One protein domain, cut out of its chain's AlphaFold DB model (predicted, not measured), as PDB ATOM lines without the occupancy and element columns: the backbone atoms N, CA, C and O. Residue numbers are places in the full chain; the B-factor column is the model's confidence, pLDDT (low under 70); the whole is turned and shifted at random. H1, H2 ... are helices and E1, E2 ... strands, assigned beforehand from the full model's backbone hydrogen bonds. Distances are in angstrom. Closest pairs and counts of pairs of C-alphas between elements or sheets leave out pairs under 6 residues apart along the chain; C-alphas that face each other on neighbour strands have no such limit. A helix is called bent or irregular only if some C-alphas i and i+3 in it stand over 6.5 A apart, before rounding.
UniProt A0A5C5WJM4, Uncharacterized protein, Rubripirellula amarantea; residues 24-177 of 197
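What this domain is: This is residues 24 to 177 of the 197 residues of an uncharacterized protein of Rubripirellula amarantea (UniProt A0A5C5WJM4). A twisted four-stranded sheet makes the core, with the long helix H6 lying along one face and the shorter H3 over the other, while the hairpin E3 and E4 reaches out from the core as a thin arm. H1 and H2 form a corner near H6, and H4 and H5 make a small helical pair at another side of the core, where H5 grazes the sheet with residues 140 to 144 and H4 is not on it. The printed part has 154 residues with six named helices and six named strands, in the order H1 H2 E1 E2 E3 E4 E5 H3 H4 H5 E6 H6. The sheet's order is E1 - E6 - E2 - E5, all antiparallel; E3 and E4 form a second, antiparallel sheet. The class is mixed, helices and strands, and the whole is compact, with a radius of gyration of the C-alphas of 16.4 A and spans of 47 by 41 by 31 A.

Where its parts are: H1 covers residues 27 to 30 and begins at C-alpha 27, (1.396, -55.174, -52.136). H2, residues 33 to 44, is 15.9 A long from first to last C-alpha. E1 is residues 51 to 54. E2, residues 68 to 74, is 20.2 A long and begins at C-alpha 68, (10.825, -41.493, -31.367). E3 is residues 79 to 82 and E4 residues 86 to 89. E5, residues 92 to 99, is the longest strand by residues and measures 21.2 A. H3 is residues 109 to 117, H4 residues 125 to 129 and H5 residues 137 to 144. H3 is neither bent nor irregular, but only just: C-alphas 114 and 117 are 6.4 A apart. E6, residues 150 to 156, is 19.3 A long. H6, residues 162 to 176, is 21.3 A long and ends at C-alpha 176, (6.916, -49.726, -46.691).

How they stand to each other: In the larger sheet E1 and E5 are the edge strands, and the sheet is twisted, its C-alphas lying up to 4.3 A off the best plane. Between E1 and E6, N 53 and O 152 are 2.9 A apart, within hydrogen-bond range. Between E6 and E2, N 71 and O 153 are 2.7 A apart, and between E2 and E5, N 70 and O 97 are 2.9 A apart, both within range. Helices on both faces of this sheet make three layers, H6 on one face and H3 on the other. H6 is over E2 and E5 at a height over the sheet of 8.8 A, and runs along the strands, at 11 degrees to E5 on the local plane; its closest C-alphas to E5 are those of Glu 169 and Gly 97, 6.2 A. H3 has a height of 9.5 A, is over E5 and only just over E2, with 3 C-alphas, and runs slantwise to the strands, at 54 degrees to E5 on the local plane; the closest C-alphas of H3 and E5 are those of Ile 109 and Ala 99, 5.3 A. H5 only grazes the sheet, with residues 140 to 144, and touches H4, the closest C-alphas being those of Lys 143 and Thr 127, 5.5 A. H1 and H2 only just touch, with 3 pairs of C-alphas within 8 A, only at the corner and with residues 35 to 36 of H2 alone; the closest are those of Leu 30 and Cys 36, 6.5 A. H2 and H6 are close but not clearly touching, the C-alphas of Val 43 and Val 168 being 7.2 A apart. In the hairpin E3 and E4, N 82 and O 86 are 2.8 A apart, within range; E4 runs on into E5 across a break of 2 residues, at 70 degrees. In H2, H3, H5 and H6 every O i to N i+4 pair is within hydrogen-bond range; in H4 it is 0 of 1, beside 2 of 2 O i to N i+3 pairs, and H1 is too short for an O i to N i+4 pair.

The domain as a whole: The two C-alphas farthest apart are those of Pro 84 and Asn 103, 50.1 A, while those of Gln 24 and Asn 177, the first and last printed, are 6.6 A apart. The printed part has no cut. The link from E1 to E2, residues 55 to 67, is long. The mean pLDDT of the printed part is 91.3, and residues 103 to 106 are under 70.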
ATOM      1  N   GLN A  24      10.526 -53.124 -53.148       86.69
ATOM      2  CA  GLN A  24       9.588 -54.249 -53.122       86.69
ATOM      3  C   GLN A  24       8.447 -53.882 -52.172       86.69
ATOM      4  O   GLN A  24       8.482 -54.290 -51.007       86.69
ATOM      5  N   PRO A  25       7.480 -53.055 -52.606       81.44
ATOM      6  CA  PRO A  25       6.340 -52.719 -51.763       81.44
ATOM      7  C   PRO A  25       5.608 -53.999 -51.345       81.44
ATOM      8  O   PRO A  25       5.478 -54.936 -52.135       81.44
ATOM      9  N   ARG A  26       5.124 -54.056 -50.099       87.19
ATOM     10  CA  ARG A  26       4.281 -55.167 -49.635       87.19
ATOM     11  C   ARG A  26       2.873 -54.970 -50.164       87.19
ATOM     12  O   ARG A  26       2.015 -54.437 -49.465       87.19
ATOM     13  N   ILE A  27       2.666 -55.354 -51.423       87.75
ATOM     14  CA  ILE A  27       1.396 -55.174 -52.136       87.75
ATOM     15  C   ILE A  27       0.247 -55.734 -51.297       87.75
ATOM     16  O   ILE A  27      -0.741 -55.042 -51.098       87.75
ATOM     17  N   GLU A  28       0.421 -56.917 -50.702       90.56
ATOM     18  CA  GLU A  28      -0.576 -57.569 -49.851       90.56
ATOM     19  C   GLU A  28      -0.983 -56.745 -48.622       90.56
ATOM     20  O   GLU A  28      -2.071 -56.935 -48.090       90.56
ATOM     21  N   LYS A  29      -0.117 -55.839 -48.154       87.75
ATOM     22  CA  LYS A  29      -0.397 -54.927 -47.037       87.75
ATOM     23  C   LYS A  29      -0.971 -53.600 -47.495       87.75
ATOM     24  O   LYS A  29      -1.800 -53.046 -46.790       87.75
ATOM     25  N   LEU A  30      -0.539 -53.109 -48.650       88.94
ATOM     26  CA  LEU A  30      -0.972 -51.820 -49.185       88.94
ATOM     27  C   LEU A  30      -2.364 -51.872 -49.827       88.94
ATOM     28  O   LEU A  30      -3.036 -50.849 -49.877       88.94
ATOM     29  N   VAL A  31      -2.806 -53.039 -50.311       93.38
ATOM     30  CA  VAL A  31      -4.176 -53.214 -50.833       93.38
ATOM     31  C   VAL A  31      -5.205 -53.509 -49.737       93.38
ATOM     32  O   VAL A  31      -6.407 -53.457 -49.988       93.38
ATOM     33  N   ASP A  32      -4.750 -53.824 -48.524       93.94
ATOM     34  CA  ASP A  32      -5.604 -54.045 -47.361       93.94
ATOM     35  C   ASP A  32      -5.949 -52.691 -46.718       93.94
ATOM     36  O   ASP A  32      -5.235 -52.174 -45.858       93.94
ATOM     37  N   PHE A  33      -7.054 -52.094 -47.172       93.56
ATOM     38  CA  PHE A  33      -7.517 -50.784 -46.706       93.56
ATOM     39  C   PHE A  33      -7.748 -50.730 -45.196       93.56
ATOM     40  O   PHE A  33      -7.494 -49.696 -44.575       93.56
ATOM     41  N   GLU A  34      -8.231 -51.819 -44.597       94.25
ATOM     42  CA  GLU A  34      -8.459 -51.865 -43.158       94.25
ATOM     43  C   GLU A  34      -7.128 -51.849 -42.409       94.25
ATOM     44  O   GLU A  34      -6.969 -51.068 -41.472       94.25
ATOM     45  N   HIS A  35      -6.152 -52.635 -42.863       90.25
ATOM     46  CA  HIS A  35      -4.804 -52.617 -42.307       90.25
ATOM     47  C   HIS A  35      -4.133 -51.245 -42.445       90.25
ATOM     48  O   HIS A  35      -3.571 -50.738 -41.472       90.25
ATOM     49  N   CYS A  36      -4.220 -50.616 -43.621       91.94
ATOM     50  CA  CYS A  36      -3.701 -49.265 -43.835       91.94
ATOM     51  C   CYS A  36      -4.356 -48.262 -42.883       91.94
ATOM     52  O   CYS A  36      -3.647 -47.504 -42.223       91.94
ATOM     53  N   ARG A  37      -5.688 -48.298 -42.751       93.62
ATOM     54  CA  ARG A  37      -6.423 -47.431 -41.824       93.62
ATOM     55  C   ARG A  37      -5.992 -47.659 -40.376       93.62
ATOM     56  O   ARG A  37      -5.689 -46.692 -39.699       93.62
ATOM     57  N   GLN A  38      -5.888 -48.910 -39.925       91.75
ATOM     58  CA  GLN A  38      -5.444 -49.235 -38.562       91.75
ATOM     59  C   GLN A  38      -4.047 -48.678 -38.260       91.75
ATOM     60  O   GLN A  38      -3.804 -48.181 -37.164       91.75
ATOM     61  N   ILE A  39      -3.124 -48.740 -39.223       90.12
ATOM     62  CA  ILE A  39      -1.782 -48.168 -39.060       90.12
ATOM     63  C   ILE A  39      -1.835 -46.642 -39.058       90.12
ATOM     64  O   ILE A  39      -1.164 -46.026 -38.232       90.12
ATOM     65  N   CYS A  40      -2.634 -46.029 -39.934       91.81
ATOM     66  CA  CYS A  40      -2.854 -44.585 -39.915       91.81
ATOM     67  C   CYS A  40      -3.426 -44.130 -38.569       91.81
ATOM     68  O   CYS A  40      -2.866 -43.225 -37.969       91.81
ATOM     69  N   ASP A  41      -4.472 -44.784 -38.065       92.00
ATOM     70  CA  ASP A  41      -5.098 -44.467 -36.779       92.00
ATOM     71  C   ASP A  41      -4.114 -44.657 -35.620       92.00
ATOM     72  O   ASP A  41      -4.043 -43.821 -34.727       92.00
ATOM     73  N   PHE A  42      -3.298 -45.714 -35.657       88.75
ATOM     74  CA  PHE A  42      -2.257 -45.944 -34.658       88.75
ATOM     75  C   PHE A  42      -1.197 -44.833 -34.663       88.75
ATOM     76  O   PHE A  42      -0.851 -44.310 -33.610       88.75
ATOM     77  N   VAL A  43      -0.705 -44.437 -35.840       87.62
ATOM     78  CA  VAL A  43       0.307 -43.375 -35.974       87.62
ATOM     79  C   VAL A  43      -0.280 -41.987 -35.686       87.62
ATOM     80  O   VAL A  43       0.421 -41.137 -35.147       87.62
ATOM     81  N   HIS A  44      -1.549 -41.746 -36.015       89.50
ATOM     82  CA  HIS A  44      -2.253 -40.492 -35.720       89.50
ATOM     83  C   HIS A  44      -2.788 -40.416 -34.286       89.50
ATOM     84  O   HIS A  44      -3.136 -39.329 -33.833       89.50
ATOM     85  N   GLY A  45      -2.868 -41.543 -33.575       88.31
ATOM     86  CA  GLY A  45      -3.328 -41.602 -32.189       88.31
ATOM     87  C   GLY A  45      -2.349 -40.982 -31.190       88.31
ATOM     88  O   GLY A  45      -2.730 -40.714 -30.053       88.31
ATOM     89  N   PHE A  46      -1.102 -40.730 -31.598       90.31
ATOM     90  CA  PHE A  46      -0.147 -39.970 -30.799       90.31
ATOM     91  C   PHE A  46      -0.442 -38.468 -30.893       90.31
ATOM     92  O   PHE A  46      -0.721 -37.947 -31.969       90.31
ATOM     93  N   GLU A  47      -0.288 -37.732 -29.790       87.88
ATOM     94  CA  GLU A  47      -0.435 -36.263 -29.784       87.88
ATOM     95  C   GLU A  47       0.686 -35.531 -30.559       87.88
ATOM     96  O   GLU A  47       0.632 -34.317 -30.765       87.88
ATOM     97  N   ALA A  48       1.709 -36.267 -31.003       89.94
ATOM     98  CA  ALA A  48       2.829 -35.757 -31.780       89.94
ATOM     99  C   ALA A  48       2.516 -35.672 -33.283       89.94
ATOM    100  O   ALA A  48       1.667 -36.384 -33.816       89.94
ATOM    101  N   LYS A  49       3.254 -34.815 -33.995       93.31
ATOM    102  CA  LYS A  49       3.120 -34.633 -35.447       93.31
ATOM    103  C   LYS A  49       4.398 -35.025 -36.170       93.31
ATOM    104  O   LYS A  49       5.494 -34.861 -35.642       93.31
ATOM    105  N   TRP A  50       4.240 -35.495 -37.404       96.19
ATOM    106  CA  TRP A  50       5.372 -35.691 -38.300       96.19
ATOM    107  C   TRP A  50       5.984 -34.347 -38.682       96.19
ATOM    108  O   TRP A  50       5.307 -33.459 -39.202       96.19
ATOM    109  N   GLU A  51       7.285 -34.234 -38.472       97.25
ATOM    110  CA  GLU A  51       8.103 -33.111 -38.899       97.25
ATOM    111  C   GLU A  51       8.981 -33.538 -40.073       97.25
ATOM    112  O   GLU A  51       9.437 -34.681 -40.145       97.25
ATOM    113  N   ARG A  52       9.207 -32.619 -41.015       97.50
ATOM    114  CA  ARG A  52      10.007 -32.865 -42.219       97.50
ATOM    115  C   ARG A  52      11.140 -31.862 -42.289       97.50
ATOM    116  O   ARG A  52      10.909 -30.658 -42.206       97.50
ATOM    117  N   HIS A  53      12.345 -32.361 -42.523       97.75
ATOM    118  CA  HIS A  53      13.533 -31.542 -42.718       97.75
ATOM    119  C   HIS A  53      14.285 -31.982 -43.964       97.75
ATOM    120  O   HIS A  53      14.266 -33.156 -44.318       97.75
ATOM    121  N   VAL A  54      15.015 -31.067 -44.596       96.44
ATOM    122  CA  VAL A  54      16.025 -31.459 -45.583       96.44
ATOM    123  C   VAL A  54      17.173 -32.139 -44.842       96.44
ATOM    124  O   VAL A  54      17.730 -31.576 -43.898       96.44
ATOM    125  N   ALA A  55      17.528 -33.350 -45.261       96.62
ATOM    126  CA  ALA A  55      18.652 -34.076 -44.699       96.62
ATOM    127  C   ALA A  55      19.958 -33.398 -45.135       96.62
ATOM    128  O   ALA A  55      20.337 -33.400 -46.306       96.62
ATOM    129  N   THR A  56      20.666 -32.813 -44.174       95.00
ATOM    130  CA  THR A  56      22.002 -32.234 -44.364       95.00
ATOM    131  C   THR A  56      22.963 -32.810 -43.330       95.00
ATOM    132  O   THR A  56      22.543 -33.356 -42.307       95.00
ATOM    133  N   SER A  57      24.273 -32.680 -43.538       93.94
ATOM    134  CA  SER A  57      25.262 -33.121 -42.544       93.94
ATOM    135  C   SER A  57      25.150 -32.355 -41.212       93.94
ATOM    136  O   SER A  57      25.487 -32.886 -40.149       93.94
ATOM    137  N   SER A  58      24.622 -31.128 -41.238       96.00
ATOM    138  CA  SER A  58      24.420 -30.273 -40.066       96.00
ATOM    139  C   SER A  58      23.027 -30.369 -39.438       96.00
ATOM    140  O   SER A  58      22.839 -29.790 -38.376       96.00
ATOM    141  N   LEU A  59      22.078 -31.121 -40.015       97.12
ATOM    142  CA  LEU A  59      20.688 -31.186 -39.532       97.12
ATOM    143  C   LEU A  59      20.576 -31.519 -38.033       97.12
ATOM    144  O   LEU A  59      19.716 -30.992 -37.338       97.12
ATOM    145  N   HIS A  60      21.488 -32.334 -37.500       97.06
ATOM    146  CA  HIS A  60      21.537 -32.665 -36.074       97.06
ATOM    147  C   HIS A  60      21.518 -31.449 -35.127       97.06
ATOM    148  O   HIS A  60      21.119 -31.592 -33.976       97.06
ATOM    149  N   THR A  61      21.951 -30.261 -35.553       97.31
ATOM    150  CA  THR A  61      21.965 -29.076 -34.680       97.31
ATOM    151  C   THR A  61      20.563 -28.563 -34.350       97.31
ATOM    152  O   THR A  61      20.389 -27.939 -33.304       97.31
ATOM    153  N   THR A  62      19.566 -28.854 -35.193       97.38
ATOM    154  CA  THR A  62      18.179 -28.392 -35.029       97.38
ATOM    155  C   THR A  62      17.219 -29.485 -34.561       97.38
ATOM    156  O   THR A  62      16.175 -29.157 -34.008       97.38
ATOM    157  N   LEU A  63      17.565 -30.769 -34.727       97.56
ATOM    158  CA  LEU A  63      16.717 -31.895 -34.298       97.56
ATOM    159  C   LEU A  63      16.486 -31.896 -32.776       97.56
ATOM    160  O   LEU A  63      17.404 -31.535 -32.040       97.56
ATOM    161  N   PRO A  64      15.331 -32.336 -32.256       95.81
ATOM    162  CA  PRO A  64      15.075 -32.404 -30.819       95.81
ATOM    163  C   PRO A  64      15.902 -33.501 -30.132       95.81
ATOM    164  O   PRO A  64      16.264 -34.519 -30.728       95.81
ATOM    165  N   ARG A  65      16.176 -33.308 -28.837       95.38
ATOM    166  CA  ARG A  65      16.748 -34.344 -27.957       95.38
ATOM    167  C   ARG A  65      15.641 -35.226 -27.384       95.38
ATOM    168  O   ARG A  65      15.483 -35.342 -26.175       95.38
ATOM    169  N   GLU A  66      14.866 -35.821 -28.275       95.00
ATOM    170  CA  GLU A  66      13.716 -36.651 -27.929       95.00
ATOM    171  C   GLU A  66      13.862 -38.053 -28.515       95.00
ATOM    172  O   GLU A  66      14.582 -38.269 -29.494       95.00
ATOM    173  N   ARG A  67      13.191 -39.019 -27.889       95.19
ATOM    174  CA  ARG A  67      13.006 -40.369 -28.435       95.19
ATOM    175  C   ARG A  67      11.911 -40.358 -29.499       95.19
ATOM    176  O   ARG A  67      11.084 -39.452 -29.514       95.19
ATOM    177  N   GLY A  68      11.878 -41.367 -30.361       96.06
ATOM    178  CA  GLY A  68      10.825 -41.493 -31.367       96.06
ATOM    179  C   GLY A  68      11.250 -42.299 -32.583       96.06
ATOM    180  O   GLY A  68      12.211 -43.070 -32.530       96.06
ATOM    181  N   VAL A  69      10.521 -42.115 -33.681       97.19
ATOM    182  CA  VAL A  69      10.793 -42.770 -34.967       97.19
ATOM    183  C   VAL A  69      11.170 -41.745 -36.027       97.19
ATOM    184  O   VAL A  69      10.768 -40.585 -35.963       97.19
ATOM    185  N   TYR A  70      11.947 -42.169 -37.015       98.19
ATOM    186  CA  TYR A  70      12.350 -41.324 -38.132       98.19
ATOM    187  C   TYR A  70      12.503 -42.118 -39.423       98.19
ATOM    188  O   TYR A  70      12.605 -43.346 -39.417       98.19
ATOM    189  N   MET A  71      12.537 -41.405 -40.543       98.31
ATOM    190  CA  MET A  71      12.679 -41.958 -41.878       98.31
ATOM    191  C   MET A  71      13.585 -41.087 -42.742       98.31
ATOM    192  O   MET A  71      13.555 -39.862 -42.643       98.31
ATOM    193  N   PHE A  72      14.339 -41.721 -43.637       98.19
ATOM    194  CA  PHE A  72      14.961 -41.041 -44.772       98.19
ATOM    195  C   PHE A  72      14.083 -41.236 -46.002       98.19
ATOM    196  O   PHE A  72      13.799 -42.374 -46.385       98.19
ATOM    197  N   VAL A  73      13.664 -40.132 -46.612       97.88
ATOM    198  CA  VAL A  73      12.721 -40.120 -47.732       97.88
ATOM    199  C   VAL A  73      13.359 -39.399 -48.908       97.88
ATOM    200  O   VAL A  73      13.673 -38.214 -48.828       97.88
ATOM    201  N   TRP A  74      13.569 -40.114 -50.010       96.12
ATOM    202  CA  TRP A  74      13.974 -39.489 -51.261       96.12
ATOM    203  C   TRP A  74      12.747 -38.931 -51.964       96.12
ATOM    204  O   TRP A  74      11.768 -39.647 -52.190       96.12
ATOM    205  N   ARG A  75      12.815 -37.650 -52.314       94.56
ATOM    206  CA  ARG A  75      11.734 -36.936 -52.982       94.56
ATOM    207  C   ARG A  75      12.250 -36.363 -54.296       94.56
ATOM    208  O   ARG A  75      12.681 -35.218 -54.322       94.56
ATOM    209  N   PRO A  76      12.261 -37.133 -55.392       91.56
ATOM    210  CA  PRO A  76      12.661 -36.606 -56.687       91.56
ATOM    211  C   PRO A  76      11.908 -35.305 -57.007       91.56
ATOM    212  O   PRO A  76      10.721 -35.206 -56.698       91.56
ATOM    213  N   PRO A  77      12.543 -34.331 -57.678       90.12
ATOM    214  CA  PRO A  77      11.887 -33.082 -58.074       90.12
ATOM    215  C   PRO A  77      10.841 -33.278 -59.191       90.12
ATOM    216  O   PRO A  77      10.352 -32.308 -59.760       90.12
ATOM    217  N   PHE A  78      10.534 -34.526 -59.553       90.62
ATOM    218  CA  PHE A  78       9.558 -34.871 -60.572       90.62
ATOM    219  C   PHE A  78       8.144 -34.817 -59.982       90.62
ATOM    220  O   PHE A  78       7.835 -35.528 -59.023       90.62
ATOM    221  N   GLU A  79       7.286 -33.988 -60.577       93.50
ATOM    222  CA  GLU A  79       5.914 -33.756 -60.125       93.50
ATOM    223  C   GLU A  79       4.922 -34.004 -61.264       93.50
ATOM    224  O   GLU A  79       5.172 -33.647 -62.418       93.50
ATOM    225  N   PHE A  80       3.766 -34.566 -60.923       92.56
ATOM    226  CA  PHE A  80       2.602 -34.620 -61.798       92.56
ATOM    227  C   PHE A  80       1.675 -33.445 -61.488       92.56
ATOM    228  O   PHE A  80       1.431 -33.143 -60.319       92.56
ATOM    229  N   ALA A  81       1.132 -32.808 -62.525       94.19
ATOM    230  CA  ALA A  81       0.101 -31.783 -62.393       94.19
ATOM    231  C   ALA A  81      -1.283 -32.380 -62.686       94.19
ATOM    232  O   ALA A  81      -1.466 -33.063 -63.695       94.19
ATOM    233  N   PHE A  82      -2.249 -32.093 -61.816       91.94
ATOM    234  CA  PHE A  82      -3.643 -32.522 -61.890       91.94
ATOM    235  C   PHE A  82      -4.580 -31.307 -61.831       91.94
ATOM    236  O   PHE A  82      -4.339 -30.345 -61.103       91.94
ATOM    237  N   ASP A  83      -5.678 -31.364 -62.576       87.31
ATOM    238  CA  ASP A  83      -6.740 -30.353 -62.563       87.31
ATOM    239  C   ASP A  83      -7.619 -30.508 -61.292       87.31
ATOM    240  O   ASP A  83      -7.880 -31.645 -60.886       87.31
ATOM    241  N   PRO A  84      -8.065 -29.420 -60.625       82.12
ATOM    242  CA  PRO A  84      -7.839 -28.019 -60.993       82.12
ATOM    243  C   PRO A  84      -6.535 -27.414 -60.489       82.12
ATOM    244  O   PRO A  84      -6.093 -26.439 -61.079       82.12
ATOM    245  N   ASN A  85      -5.906 -27.953 -59.442       82.19
ATOM    246  CA  ASN A  85      -4.640 -27.433 -58.893       82.19
ATOM    247  C   ASN A  85      -3.848 -28.495 -58.101       82.19
ATOM    248  O   ASN A  85      -3.071 -28.164 -57.204       82.19
ATOM    249  N   GLY A  86      -4.078 -29.780 -58.369       85.75
ATOM    250  CA  GLY A  86      -3.366 -30.856 -57.689       85.75
ATOM    251  C   GLY A  86      -1.928 -30.955 -58.187       85.75
ATOM    252  O   GLY A  86      -1.673 -30.918 -59.389       85.75
ATOM    253  N   LYS A  87      -0.974 -31.103 -57.273       90.56
ATOM    254  CA  LYS A  87       0.380 -31.540 -57.608       90.56
ATOM    255  C   LYS A  87       0.716 -32.743 -56.760       90.56
ATOM    256  O   LYS A  87       0.550 -32.684 -55.546       90.56
ATOM    257  N   GLU A  88       1.226 -33.787 -57.394       89.69
ATOM    258  CA  GLU A  88       1.669 -34.982 -56.685       89.69
ATOM    259  C   GLU A  88       3.133 -35.265 -56.980       89.69
ATOM    260  O   GLU A  88       3.586 -35.218 -58.126       89.69
ATOM    261  N   CYS A  89       3.865 -35.600 -55.923       90.81
ATOM    262  CA  CYS A  89       5.237 -36.080 -56.001       90.81
ATOM    263  C   CYS A  89       5.265 -37.532 -55.545       90.81
ATOM    264  O   CYS A  89       4.599 -37.903 -54.575       90.81
ATOM    265  N   VAL A  90       6.107 -38.345 -56.174       90.38
ATOM    266  CA  VAL A  90       6.359 -39.695 -55.670       90.38
ATOM    267  C   VAL A  90       7.449 -39.623 -54.607       90.38
ATOM    268  O   VAL A  90       8.562 -39.188 -54.888       90.38
ATOM    269  N   ASN A  91       7.134 -40.057 -53.390       93.50
ATOM    270  CA  ASN A  91       8.087 -40.124 -52.287       93.50
ATOM    271  C   ASN A  91       8.551 -41.566 -52.085       93.50
ATOM    272  O   ASN A  91       7.737 -42.489 -52.053       93.50
ATOM    273  N   TYR A  92       9.852 -41.754 -51.887       94.88
ATOM    274  CA  TYR A  92      10.456 -43.065 -51.695       94.88
ATOM    275  C   TYR A  92      11.070 -43.156 -50.302       94.88
ATOM    276  O   TYR A  92      12.108 -42.553 -50.024       94.88
ATOM    277  N   ILE A  93      10.445 -43.931 -49.415       95.75
ATOM    278  CA  ILE A  93      10.990 -44.203 -48.080       95.75
ATOM    279  C   ILE A  93      12.171 -45.162 -48.237       95.75
ATOM    280  O   ILE A  93      12.004 -46.326 -48.601       95.75
ATOM    281  N   LEU A  94      13.376 -44.661 -47.979       95.88
ATOM    282  CA  LEU A  94      14.622 -45.413 -48.125       95.88
ATOM    283  C   LEU A  94      14.945 -46.219 -46.870       95.88
ATOM    284  O   LEU A  94      15.433 -47.349 -46.955       95.88
ATOM    285  N   TYR A  95      14.687 -45.613 -45.712       96.62
ATOM    286  CA  TYR A  95      15.016 -46.151 -44.403       96.62
ATOM    287  C   TYR A  95      14.020 -45.665 -43.352       96.62
ATOM    288  O   TYR A  95      13.578 -44.522 -43.413       96.62
ATOM    289  N   VAL A  96      13.733 -46.512 -42.370       97.06
ATOM    290  CA  VAL A  96      12.982 -46.226 -41.145       97.06
ATOM    291  C   VAL A  96      13.862 -46.629 -39.964       97.06
ATOM    292  O   VAL A  96      14.475 -47.695 -39.990       97.06
ATOM    293  N   GLY A  97      13.917 -45.811 -38.925       96.25
ATOM    294  CA  GLY A  97      14.613 -46.144 -37.692       96.25
ATOM    295  C   GLY A  97      13.907 -45.584 -36.469       96.25
ATOM    296  O   GLY A  97      12.912 -44.862 -36.564       96.25
ATOM    297  N   LYS A  98      14.460 -45.914 -35.307       95.81
ATOM    298  CA  LYS A  98      14.022 -45.424 -34.001       95.81
ATOM    299  C   LYS A  98      15.189 -44.881 -33.188       95.81
ATOM    300  O   LYS A  98      16.354 -45.125 -33.509       95.81
ATOM    301  N   ALA A  99      14.854 -44.139 -32.145       95.31
ATOM    302  CA  ALA A  99      15.782 -43.575 -31.181       95.31
ATOM    303  C   ALA A  99      15.163 -43.615 -29.774       95.31
ATOM    304  O   ALA A  99      13.952 -43.440 -29.621       95.31
ATOM    305  N   GLY A 100      15.996 -43.817 -28.758       90.12
ATOM    306  CA  GLY A 100      15.672 -43.630 -27.343       90.12
ATOM    307  C   GLY A 100      15.242 -44.913 -26.648       90.12
ATOM    308  O   GLY A 100      14.433 -44.862 -25.721       90.12
ATOM    309  N   ILE A 101      15.749 -46.055 -27.127       84.38
ATOM    310  CA  ILE A 101      15.324 -47.403 -26.717       84.38
ATOM    311  C   ILE A 101      16.462 -48.171 -26.055       84.38
ATOM    312  O   ILE A 101      16.259 -48.774 -25.007       84.38
ATOM    313  N   GLU A 102      17.656 -48.145 -26.652       74.00
ATOM    314  CA  GLU A 102      18.774 -48.997 -26.225       74.00
ATOM    315  C   GLU A 102      19.523 -48.402 -25.026       74.00
ATOM    316  O   GLU A 102      19.868 -49.130 -24.101       74.00
ATOM    317  N   ASN A 103      19.729 -47.078 -25.011       67.19
ATOM    318  CA  ASN A 103      20.541 -46.387 -23.996       67.19
ATOM    319  C   ASN A 103      19.822 -45.203 -23.315       67.19
ATOM    320  O   ASN A 103      20.459 -44.354 -22.691       67.19
ATOM    321  N   GLY A 104      18.493 -45.116 -23.422       62.97
ATOM    322  CA  GLY A 104      17.708 -44.055 -22.780       62.97
ATOM    323  C   GLY A 104      18.087 -42.643 -23.254       62.97
ATOM    324  O   GLY A 104      17.944 -42.320 -24.431       62.97
ATOM    325  N   THR A 105      18.537 -41.783 -22.331       61.59
ATOM    326  CA  THR A 105      18.732 -40.331 -22.542       61.59
ATOM    327  C   THR A 105      19.870 -39.955 -23.494       61.59
ATOM    328  O   THR A 105      19.935 -38.800 -23.910       61.59
ATOM    329  N   THR A 106      20.757 -40.890 -23.851       69.00
ATOM    330  CA  THR A 106      21.896 -40.665 -24.767       69.00
ATOM    331  C   THR A 106      21.659 -41.192 -26.185       69.00
ATOM    332  O   THR A 106      22.567 -41.178 -27.013       69.00
ATOM    333  N   ASP A 107      20.439 -41.648 -26.475       87.38
ATOM    334  CA  ASP A 107      20.037 -42.234 -27.754       87.38
ATOM    335  C   ASP A 107      18.893 -41.430 -28.388       87.38
ATOM    336  O   ASP A 107      17.901 -41.991 -28.824       87.38
ATOM    337  N   THR A 108      18.947 -40.098 -28.394       94.62
ATOM    338  CA  THR A 108      17.854 -39.292 -28.974       94.62
ATOM    339  C   THR A 108      17.894 -39.276 -30.506       94.62
ATOM    340  O   THR A 108      18.896 -39.649 -31.119       94.62
ATOM    341  N   ILE A 109      16.823 -38.804 -31.158       96.81
ATOM    342  CA  ILE A 109      16.779 -38.609 -32.620       96.81
ATOM    343  C   ILE A 109      17.974 -37.758 -33.081       96.81
ATOM    344  O   ILE A 109      18.660 -38.114 -34.045       96.81
ATOM    345  N   ARG A 110      18.276 -36.673 -32.350       97.00
ATOM    346  CA  ARG A 110      19.469 -35.846 -32.568       97.00
ATOM    347  C   ARG A 110      20.758 -36.664 -32.486       97.00
ATOM    348  O   ARG A 110      21.597 -36.563 -33.382       97.00
ATOM    349  N   ASP A 111      20.930 -37.438 -31.417       95.44
ATOM    350  CA  ASP A 111      22.180 -38.157 -31.148       95.44
ATOM    351  C   ASP A 111      22.417 -39.275 -32.170       95.44
ATOM    352  O   ASP A 111      23.536 -39.421 -32.670       95.44
ATOM    353  N   ARG A 112      21.362 -39.997 -32.574       95.25
ATOM    354  CA  ARG A 112      21.397 -40.966 -33.682       95.25
ATOM    355  C   ARG A 112      21.810 -40.308 -34.989       95.25
ATOM    356  O   ARG A 112      22.731 -40.778 -35.652       95.25
ATOM    357  N   TYR A 113      21.192 -39.183 -35.349       96.94
ATOM    358  CA  TYR A 113      21.565 -38.469 -36.569       96.94
ATOM    359  C   TYR A 113      23.029 -38.019 -36.548       96.94
ATOM    360  O   TYR A 113      23.761 -38.212 -37.524       96.94
ATOM    361  N   TYR A 114      23.465 -37.441 -35.429       96.25
ATOM    362  CA  TYR A 114      24.826 -36.951 -35.253       96.25
ATOM    363  C   TYR A 114      25.874 -38.065 -35.312       96.25
ATOM    364  O   TYR A 114      26.891 -37.932 -35.992       96.25
ATOM    365  N   SER A 115      25.659 -39.151 -34.576       93.50
ATOM    366  CA  SER A 115      26.650 -40.219 -34.444       93.50
ATOM    367  C   SER A 115      26.693 -41.127 -35.674       93.50
ATOM    368  O   SER A 115      27.774 -41.553 -36.081       93.50
ATOM    369  N   GLU A 116      25.541 -41.383 -36.296       93.44
ATOM    370  CA  GLU A 116      25.399 -42.447 -37.285       93.44
ATOM    371  C   GLU A 116      25.234 -41.925 -38.713       93.44
ATOM    372  O   GLU A 116      25.958 -42.361 -39.609       93.44
ATOM    373  N   TYR A 117      24.318 -40.978 -38.942       96.12
ATOM    374  CA  TYR A 117      23.849 -40.678 -40.301       96.12
ATOM    375  C   TYR A 117      24.519 -39.488 -40.974       96.12
ATOM    376  O   TYR A 117      24.690 -39.509 -42.193       96.12
ATOM    377  N   ARG A 118      24.959 -38.466 -40.226       95.31
ATOM    378  CA  ARG A 118      25.530 -37.240 -40.823       95.31
ATOM    379  C   ARG A 118      26.703 -37.494 -41.780       95.31
ATOM    380  O   ARG A 118      26.946 -36.683 -42.664       95.31
ATOM    381  N   LYS A 119      27.435 -38.598 -41.580       93.88
ATOM    382  CA  LYS A 119      28.598 -39.008 -42.385       93.88
ATOM    383  C   LYS A 119      28.231 -39.661 -43.721       93.88
ATOM    384  O   LYS A 119      29.133 -39.980 -44.484       93.88
ATOM    385  N   PHE A 120      26.945 -39.911 -43.967       93.69
ATOM    386  CA  PHE A 120      26.436 -40.530 -45.194       93.69
ATOM    387  C   PHE A 120      25.590 -39.576 -46.042       93.69
ATOM    388  O   PHE A 120      25.230 -39.931 -47.157       93.69
ATOM    389  N   VAL A 121      25.246 -38.399 -45.513       92.69
ATOM    390  CA  VAL A 121      24.377 -37.420 -46.177       92.69
ATOM    391  C   VAL A 121      25.225 -36.343 -46.845       92.69
ATOM    392  O   VAL A 121      26.137 -35.792 -46.228       92.69
ATOM    393  N   ASN A 122      24.877 -35.988 -48.085       86.00
ATOM    394  CA  ASN A 122      25.583 -34.984 -48.891       86.00
ATOM    395  C   ASN A 122      27.094 -35.264 -49.036       86.00
ATOM    396  O   ASN A 122      27.910 -34.337 -49.058       86.00
ATOM    397  N   CYS A 123      27.454 -36.542 -49.133       86.81
ATOM    398  CA  CYS A 123      28.796 -37.010 -49.454       86.81
ATOM    399  C   CYS A 123      28.992 -37.110 -50.976       86.81
ATOM    400  O   CYS A 123      28.231 -36.533 -51.750       86.81
ATOM    401  N   ASP A 124      30.043 -37.822 -51.390       87.94
ATOM    402  CA  ASP A 124      30.456 -37.965 -52.785       87.94
ATOM    403  C   ASP A 124      29.352 -38.562 -53.691       87.94
ATOM    404  O   ASP A 124      29.002 -39.737 -53.523       87.94
ATOM    405  N   PRO A 125      28.825 -37.810 -54.680       86.00
ATOM    406  CA  PRO A 125      27.773 -38.260 -55.587       86.00
ATOM    407  C   PRO A 125      28.201 -39.444 -56.444       86.00
ATOM    408  O   PRO A 125      27.351 -40.255 -56.800       86.00
ATOM    409  N   ASN A 126      29.500 -39.587 -56.744       88.38
ATOM    410  CA  ASN A 126      29.986 -40.669 -57.601       88.38
ATOM    411  C   ASN A 126      29.680 -42.051 -56.993       88.38
ATOM    412  O   ASN A 126      29.579 -43.039 -57.714       88.38
ATOM    413  N   THR A 127      29.443 -42.117 -55.676       88.19
ATOM    414  CA  THR A 127      29.023 -43.345 -54.987       88.19
ATOM    415  C   THR A 127      27.723 -43.945 -55.533       88.19
ATOM    416  O   THR A 127      27.570 -45.161 -55.479       88.19
ATOM    417  N   LEU A 128      26.813 -43.152 -56.117       87.19
ATOM    418  CA  LEU A 128      25.568 -43.657 -56.724       87.19
ATOM    419  C   LEU A 128      25.818 -44.551 -57.954       87.19
ATOM    420  O   LEU A 128      25.015 -45.443 -58.240       87.19
ATOM    421  N   TRP A 129      26.939 -44.340 -58.650       88.25
ATOM    422  CA  TRP A 129      27.354 -45.111 -59.828       88.25
ATOM    423  C   TRP A 129      28.398 -46.183 -59.510       88.25
ATOM    424  O   TRP A 129      28.799 -46.933 -60.401       88.25
ATOM    425  N   ASP A 130      28.808 -46.316 -58.244       84.88
ATOM    426  CA  ASP A 130      29.629 -47.443 -57.814       84.88
ATOM    427  C   ASP A 130      28.859 -48.755 -58.046       84.88
ATOM    428  O   ASP A 130      27.752 -48.956 -57.541       84.88
ATOM    429  N   ARG A 131      29.434 -49.663 -58.837       81.00
ATOM    430  CA  ARG A 131      28.823 -50.961 -59.172       81.00
ATOM    431  C   ARG A 131      29.160 -52.057 -58.167       81.00
ATOM    432  O   ARG A 131      28.703 -53.189 -58.320       81.00
ATOM    433  N   THR A 132      29.945 -51.735 -57.144       82.25
ATOM    434  CA  THR A 132      30.221 -52.644 -56.037       82.25
ATOM    435  C   THR A 132      28.914 -53.038 -55.352       82.25
ATOM    436  O   THR A 132      28.030 -52.209 -55.127       82.25
ATOM    437  N   ALA A 133      28.774 -54.327 -55.042       74.81
ATOM    438  CA  ALA A 133      27.577 -54.845 -54.399       74.81
ATOM    439  C   ALA A 133      27.417 -54.281 -52.974       74.81
ATOM    440  O   ALA A 133      28.301 -54.435 -52.128       74.81
ATOM    441  N   ASP A 134      26.248 -53.704 -52.685       79.44
ATOM    442  CA  ASP A 134      25.925 -53.105 -51.383       79.44
ATOM    443  C   ASP A 134      25.399 -54.151 -50.390       79.44
ATOM    444  O   ASP A 134      24.224 -54.185 -50.002       79.44
ATOM    445  N   THR A 135      26.283 -55.063 -49.998       80.19
ATOM    446  CA  THR A 135      25.950 -56.200 -49.129       80.19
ATOM    447  C   THR A 135      25.586 -55.783 -47.702       80.19
ATOM    448  O   THR A 135      24.685 -56.373 -47.096       80.19
ATOM    449  N   THR A 136      26.208 -54.728 -47.172       87.00
ATOM    450  CA  THR A 136      25.999 -54.270 -45.793       87.00
ATOM    451  C   THR A 136      25.055 -53.073 -45.711       87.00
ATOM    452  O   THR A 136      24.876 -52.312 -46.663       87.00
ATOM    453  N   ARG A 137      24.446 -52.877 -44.534       89.06
ATOM    454  CA  ARG A 137      23.629 -51.687 -44.251       89.06
ATOM    455  C   ARG A 137      24.438 -50.400 -44.409       89.06
ATOM    456  O   ARG A 137      23.933 -49.453 -44.993       89.06
ATOM    457  N   GLU A 138      25.678 -50.372 -43.925       89.62
ATOM    458  CA  GLU A 138      26.552 -49.197 -44.036       89.62
ATOM    459  C   GLU A 138      26.862 -48.841 -45.496       89.62
ATOM    460  O   GLU A 138      26.794 -47.669 -45.855       89.62
ATOM    461  N   GLN A 139      27.112 -49.837 -46.355       89.12
ATOM    462  CA  GLN A 139      27.286 -49.613 -47.796       89.12
ATOM    463  C   GLN A 139      26.024 -49.003 -48.420       89.12
ATOM    464  O   GLN A 139      26.105 -47.973 -49.090       89.12
ATOM    465  N   ARG A 140      24.844 -49.563 -48.114       91.00
ATOM    466  CA  ARG A 140      23.555 -49.023 -48.580       91.00
ATOM    467  C   ARG A 140      23.297 -47.600 -48.082       91.00
ATOM    468  O   ARG A 140      22.852 -46.767 -48.864       91.00
ATOM    469  N   LEU A 141      23.589 -47.308 -46.813       92.69
ATOM    470  CA  LEU A 141      23.464 -45.961 -46.246       92.69
ATOM    471  C   LEU A 141      24.374 -44.977 -46.981       92.69
ATOM    472  O   LEU A 141      23.893 -43.965 -47.480       92.69
ATOM    473  N   ARG A 142      25.668 -45.302 -47.097       90.94
ATOM    474  CA  ARG A 142      26.656 -44.465 -47.786       90.94
ATOM    475  C   ARG A 142      26.241 -44.146 -49.214       90.94
ATOM    476  O   ARG A 142      26.517 -43.051 -49.679       90.94
ATOM    477  N   LYS A 143      25.620 -45.096 -49.905       90.56
ATOM    478  CA  LYS A 143      25.215 -44.935 -51.296       90.56
ATOM    479  C   LYS A 143      23.916 -44.157 -51.439       90.56
ATOM    480  O   LYS A 143      23.873 -43.138 -52.115       90.56
ATOM    481  N   PHE A 144      22.853 -44.617 -50.788       92.25
ATOM    482  CA  PHE A 144      21.504 -44.127 -51.062       92.25
ATOM    483  C   PHE A 144      21.112 -42.899 -50.234       92.25
ATOM    484  O   PHE A 144      20.214 -42.172 -50.649       92.25
ATOM    485  N   LEU A 145      21.811 -42.585 -49.135       93.81
ATOM    486  CA  LEU A 145      21.628 -41.298 -48.443       93.81
ATOM    487  C   LEU A 145      22.346 -40.120 -49.139       93.81
ATOM    488  O   LEU A 145      22.262 -38.987 -48.668       93.81
ATOM    489  N   ASN A 146      22.994 -40.362 -50.285       90.50
ATOM    490  CA  ASN A 146      23.484 -39.309 -51.182       90.50
ATOM    491  C   ASN A 146      22.483 -38.908 -52.269       90.50
ATOM    492  O   ASN A 146      22.758 -37.968 -53.015       90.50
ATOM    493  N   LEU A 147      21.336 -39.587 -52.379       91.62
ATOM    494  CA  LEU A 147      20.265 -39.153 -53.275       91.62
ATOM    495  C   LEU A 147      19.828 -37.730 -52.906       91.62
ATOM    496  O   LEU A 147      19.779 -37.384 -51.730       91.62
ATOM    497  N   ARG A 148      19.504 -36.895 -53.899       90.44
ATOM    498  CA  ARG A 148      19.001 -35.533 -53.668       90.44
ATOM    499  C   ARG A 148      17.706 -35.277 -54.454       90.44
ATOM    500  O   ARG A 148      17.568 -35.803 -55.561       90.44
ATOM    501  N   PRO A 149      16.769 -34.482 -53.903       93.19
ATOM    502  CA  PRO A 149      16.745 -34.014 -52.519       93.19
ATOM    503  C   PRO A 149      16.330 -35.151 -51.566       93.19
ATOM    504  O   PRO A 149      15.463 -35.973 -51.876       93.19
ATOM    505  N   LEU A 150      16.981 -35.202 -50.406       96.06
ATOM    506  CA  LEU A 150      16.700 -36.166 -49.349       96.06
ATOM    507  C   LEU A 150      16.062 -35.441 -48.173       96.06
ATOM    508  O   LEU A 150      16.586 -34.430 -47.702       96.06
ATOM    509  N   GLU A 151      14.952 -35.971 -47.685       97.75
ATOM    510  CA  GLU A 151      14.271 -35.478 -46.499       97.75
ATOM    511  C   GLU A 151      14.477 -36.450 -45.324       97.75
ATOM    512  O   GLU A 151      14.600 -37.666 -45.493       97.75
ATOM    513  N   PHE A 152      14.519 -35.895 -44.118       98.44
ATOM    514  CA  PHE A 152      14.477 -36.606 -42.851       98.44
ATOM    515  C   PHE A 152      13.129 -36.314 -42.198       98.44
ATOM    516  O   PHE A 152      12.849 -35.173 -41.818       98.44
ATOM    517  N   TRP A 153      12.268 -37.325 -42.137       98.25
ATOM    518  CA  TRP A 153      10.951 -37.225 -41.517       98.25
ATOM    519  C   TRP A 153      11.037 -37.817 -40.125       98.25
ATOM    520  O   TRP A 153      11.580 -38.905 -39.968       98.25
ATOM    521  N   MET A 154      10.505 -37.145 -39.116       98.00
ATOM    522  CA  MET A 154      10.559 -37.637 -37.744       98.00
ATOM    523  C   MET A 154       9.232 -37.463 -37.031       98.00
ATOM    524  O   MET A 154       8.477 -36.541 -37.324       98.00
ATOM    525  N   LEU A 155       8.986 -38.346 -36.073       97.50
ATOM    526  CA  LEU A 155       7.884 -38.264 -35.132       97.50
ATOM    527  C   LEU A 155       8.487 -38.345 -33.723       97.50
ATOM    528  O   LEU A 155       8.842 -39.445 -33.278       97.50
ATOM    529  N   PRO A 156       8.675 -37.199 -33.047       96.25
ATOM    530  CA  PRO A 156       9.131 -37.165 -31.663       96.25
ATOM    531  C   PRO A 156       8.051 -37.737 -30.739       96.25
ATOM    532  O   PRO A 156       6.885 -37.368 -30.831       96.25
ATOM    533  N   LEU A 157       8.416 -38.668 -29.860       95.00
ATOM    534  CA  LEU A 157       7.490 -39.394 -28.985       95.00
ATOM    535  C   LEU A 157       8.006 -39.404 -27.530       95.00
ATOM    536  O   LEU A 157       8.238 -40.467 -26.950       95.00
ATOM    537  N   PRO A 158       8.215 -38.230 -26.903       91.88
ATOM    538  CA  PRO A 158       8.924 -38.117 -25.629       91.88
ATOM    539  C   PRO A 158       8.227 -38.837 -24.468       91.88
ATOM    540  O   PRO A 158       8.905 -39.304 -23.556       91.88
ATOM    541  N   LEU A 159       6.905 -39.009 -24.509       91.38
ATOM    542  CA  LEU A 159       6.111 -39.612 -23.429       91.38
ATOM    543  C   LEU A 159       5.692 -41.069 -23.690       91.38
ATOM    544  O   LEU A 159       5.106 -41.692 -22.816       91.38
ATOM    545  N   ILE A 160       6.031 -41.620 -24.855       91.31
ATOM    546  CA  ILE A 160       5.573 -42.940 -25.311       91.31
ATOM    547  C   ILE A 160       6.551 -44.041 -24.922       91.31
ATOM    548  O   ILE A 160       7.766 -43.867 -25.023       91.31
ATOM    549  N   ASP A 161       6.038 -45.197 -24.515       90.56
ATOM    550  CA  ASP A 161       6.880 -46.300 -24.071       90.56
ATOM    551  C   ASP A 161       7.787 -46.833 -25.180       90.56
ATOM    552  O   ASP A 161       7.439 -46.887 -26.361       90.56
ATOM    553  N   ALA A 162       8.967 -47.312 -24.777       91.75
ATOM    554  CA  ALA A 162       9.954 -47.843 -25.707       91.75
ATOM    555  C   ALA A 162       9.356 -48.932 -26.618       91.75
ATOM    556  O   ALA A 162       9.519 -48.890 -27.833       91.75
ATOM    557  N   LYS A 163       8.571 -49.853 -26.045       92.25
ATOM    558  CA  LYS A 163       7.900 -50.934 -26.787       92.25
ATOM    559  C   LYS A 163       6.940 -50.422 -27.863       92.25
ATOM    560  O   LYS A 163       6.795 -51.068 -28.900       92.25
ATOM    561  N   GLU A 164       6.281 -49.294 -27.623       92.62
ATOM    562  CA  GLU A 164       5.365 -48.687 -28.587       92.62
ATOM    563  C   GLU A 164       6.140 -48.025 -29.726       92.62
ATOM    564  O   GLU A 164       5.803 -48.241 -30.886       92.62
ATOM    565  N   ILE A 165       7.250 -47.339 -29.431       94.50
ATOM    566  CA  ILE A 165       8.166 -46.809 -30.457       94.50
ATOM    567  C   ILE A 165       8.692 -47.944 -31.353       94.50
ATOM    568  O   ILE A 165       8.685 -47.827 -32.580       94.50
ATOM    569  N   GLU A 166       9.100 -49.075 -30.767       94.50
ATOM    570  CA  GLU A 166       9.518 -50.256 -31.535       94.50
ATOM    571  C   GLU A 166       8.387 -50.846 -32.380       94.50
ATOM    572  O   GLU A 166       8.614 -51.336 -33.491       94.50
ATOM    573  N   LEU A 167       7.160 -50.831 -31.856       93.94
ATOM    574  CA  LEU A 167       5.992 -51.278 -32.594       93.94
ATOM    575  C   LEU A 167       5.734 -50.374 -33.804       93.94
ATOM    576  O   LEU A 167       5.551 -50.915 -34.893       93.94
ATOM    577  N   VAL A 168       5.783 -49.048 -33.641       94.25
ATOM    578  CA  VAL A 168       5.637 -48.077 -34.740       94.25
ATOM    579  C   VAL A 168       6.692 -48.323 -35.816       94.25
ATOM    580  O   VAL A 168       6.335 -48.543 -36.972       94.25
ATOM    581  N   GLU A 169       7.976 -48.369 -35.443       95.75
ATOM    582  CA  GLU A 169       9.081 -48.648 -36.373       95.75
ATOM    583  C   GLU A 169       8.813 -49.926 -37.180       95.75
ATOM    584  O   GLU A 169       8.859 -49.929 -38.412       95.75
ATOM    585  N   ARG A 170       8.484 -51.020 -36.488       94.31
ATOM    586  CA  ARG A 170       8.240 -52.319 -37.114       94.31
ATOM    587  C   ARG A 170       7.041 -52.298 -38.060       94.31
ATOM    588  O   ARG A 170       7.115 -52.938 -39.107       94.31
ATOM    589  N   GLN A 171       5.950 -51.608 -37.718       92.50
ATOM    590  CA  GLN A 171       4.790 -51.489 -38.611       92.50
ATOM    591  C   GLN A 171       5.137 -50.679 -39.862       92.50
ATOM    592  O   GLN A 171       4.841 -51.126 -40.968       92.50
ATOM    593  N   LEU A 172       5.850 -49.558 -39.716       93.19
ATOM    594  CA  LEU A 172       6.312 -48.750 -40.848       93.19
ATOM    595  C   LEU A 172       7.241 -49.559 -41.769       93.19
ATOM    596  O   LEU A 172       7.034 -49.592 -42.981       93.19
ATOM    597  N   ILE A 173       8.211 -50.292 -41.209       93.31
ATOM    598  CA  ILE A 173       9.079 -51.190 -41.989       93.31
ATOM    599  C   ILE A 173       8.256 -52.275 -42.689       93.31
ATOM    600  O   ILE A 173       8.521 -52.597 -43.845       93.31
ATOM    601  N   ARG A 174       7.257 -52.850 -42.012       89.81
ATOM    602  CA  ARG A 174       6.420 -53.913 -42.577       89.81
ATOM    603  C   ARG A 174       5.569 -53.423 -43.745       89.81
ATOM    604  O   ARG A 174       5.409 -54.178 -44.697       89.81
ATOM    605  N   VAL A 175       5.041 -52.205 -43.682       89.38
ATOM    606  CA  VAL A 175       4.227 -51.619 -44.757       89.38
ATOM    607  C   VAL A 175       5.102 -51.184 -45.926       89.38
ATOM    608  O   VAL A 175       4.868 -51.585 -47.064       89.38
ATOM    609  N   PHE A 176       6.137 -50.389 -45.647       90.31
ATOM    610  CA  PHE A 176       6.916 -49.726 -46.691       90.31
ATOM    611  C   PHE A 176       8.066 -50.573 -47.238       90.31
ATOM    612  O   PHE A 176       8.553 -50.296 -48.330       90.31
ATOM    613  N   ASN A 177       8.494 -51.607 -46.505       92.31
ATOM    614  CA  ASN A 177       9.651 -52.453 -46.816       92.31
ATOM    615  C   ASN A 177      10.857 -51.658 -47.361       92.31
ATOM    616  O   ASN A 177      11.324 -51.940 -48.473       92.31
TER     617      ASN A 177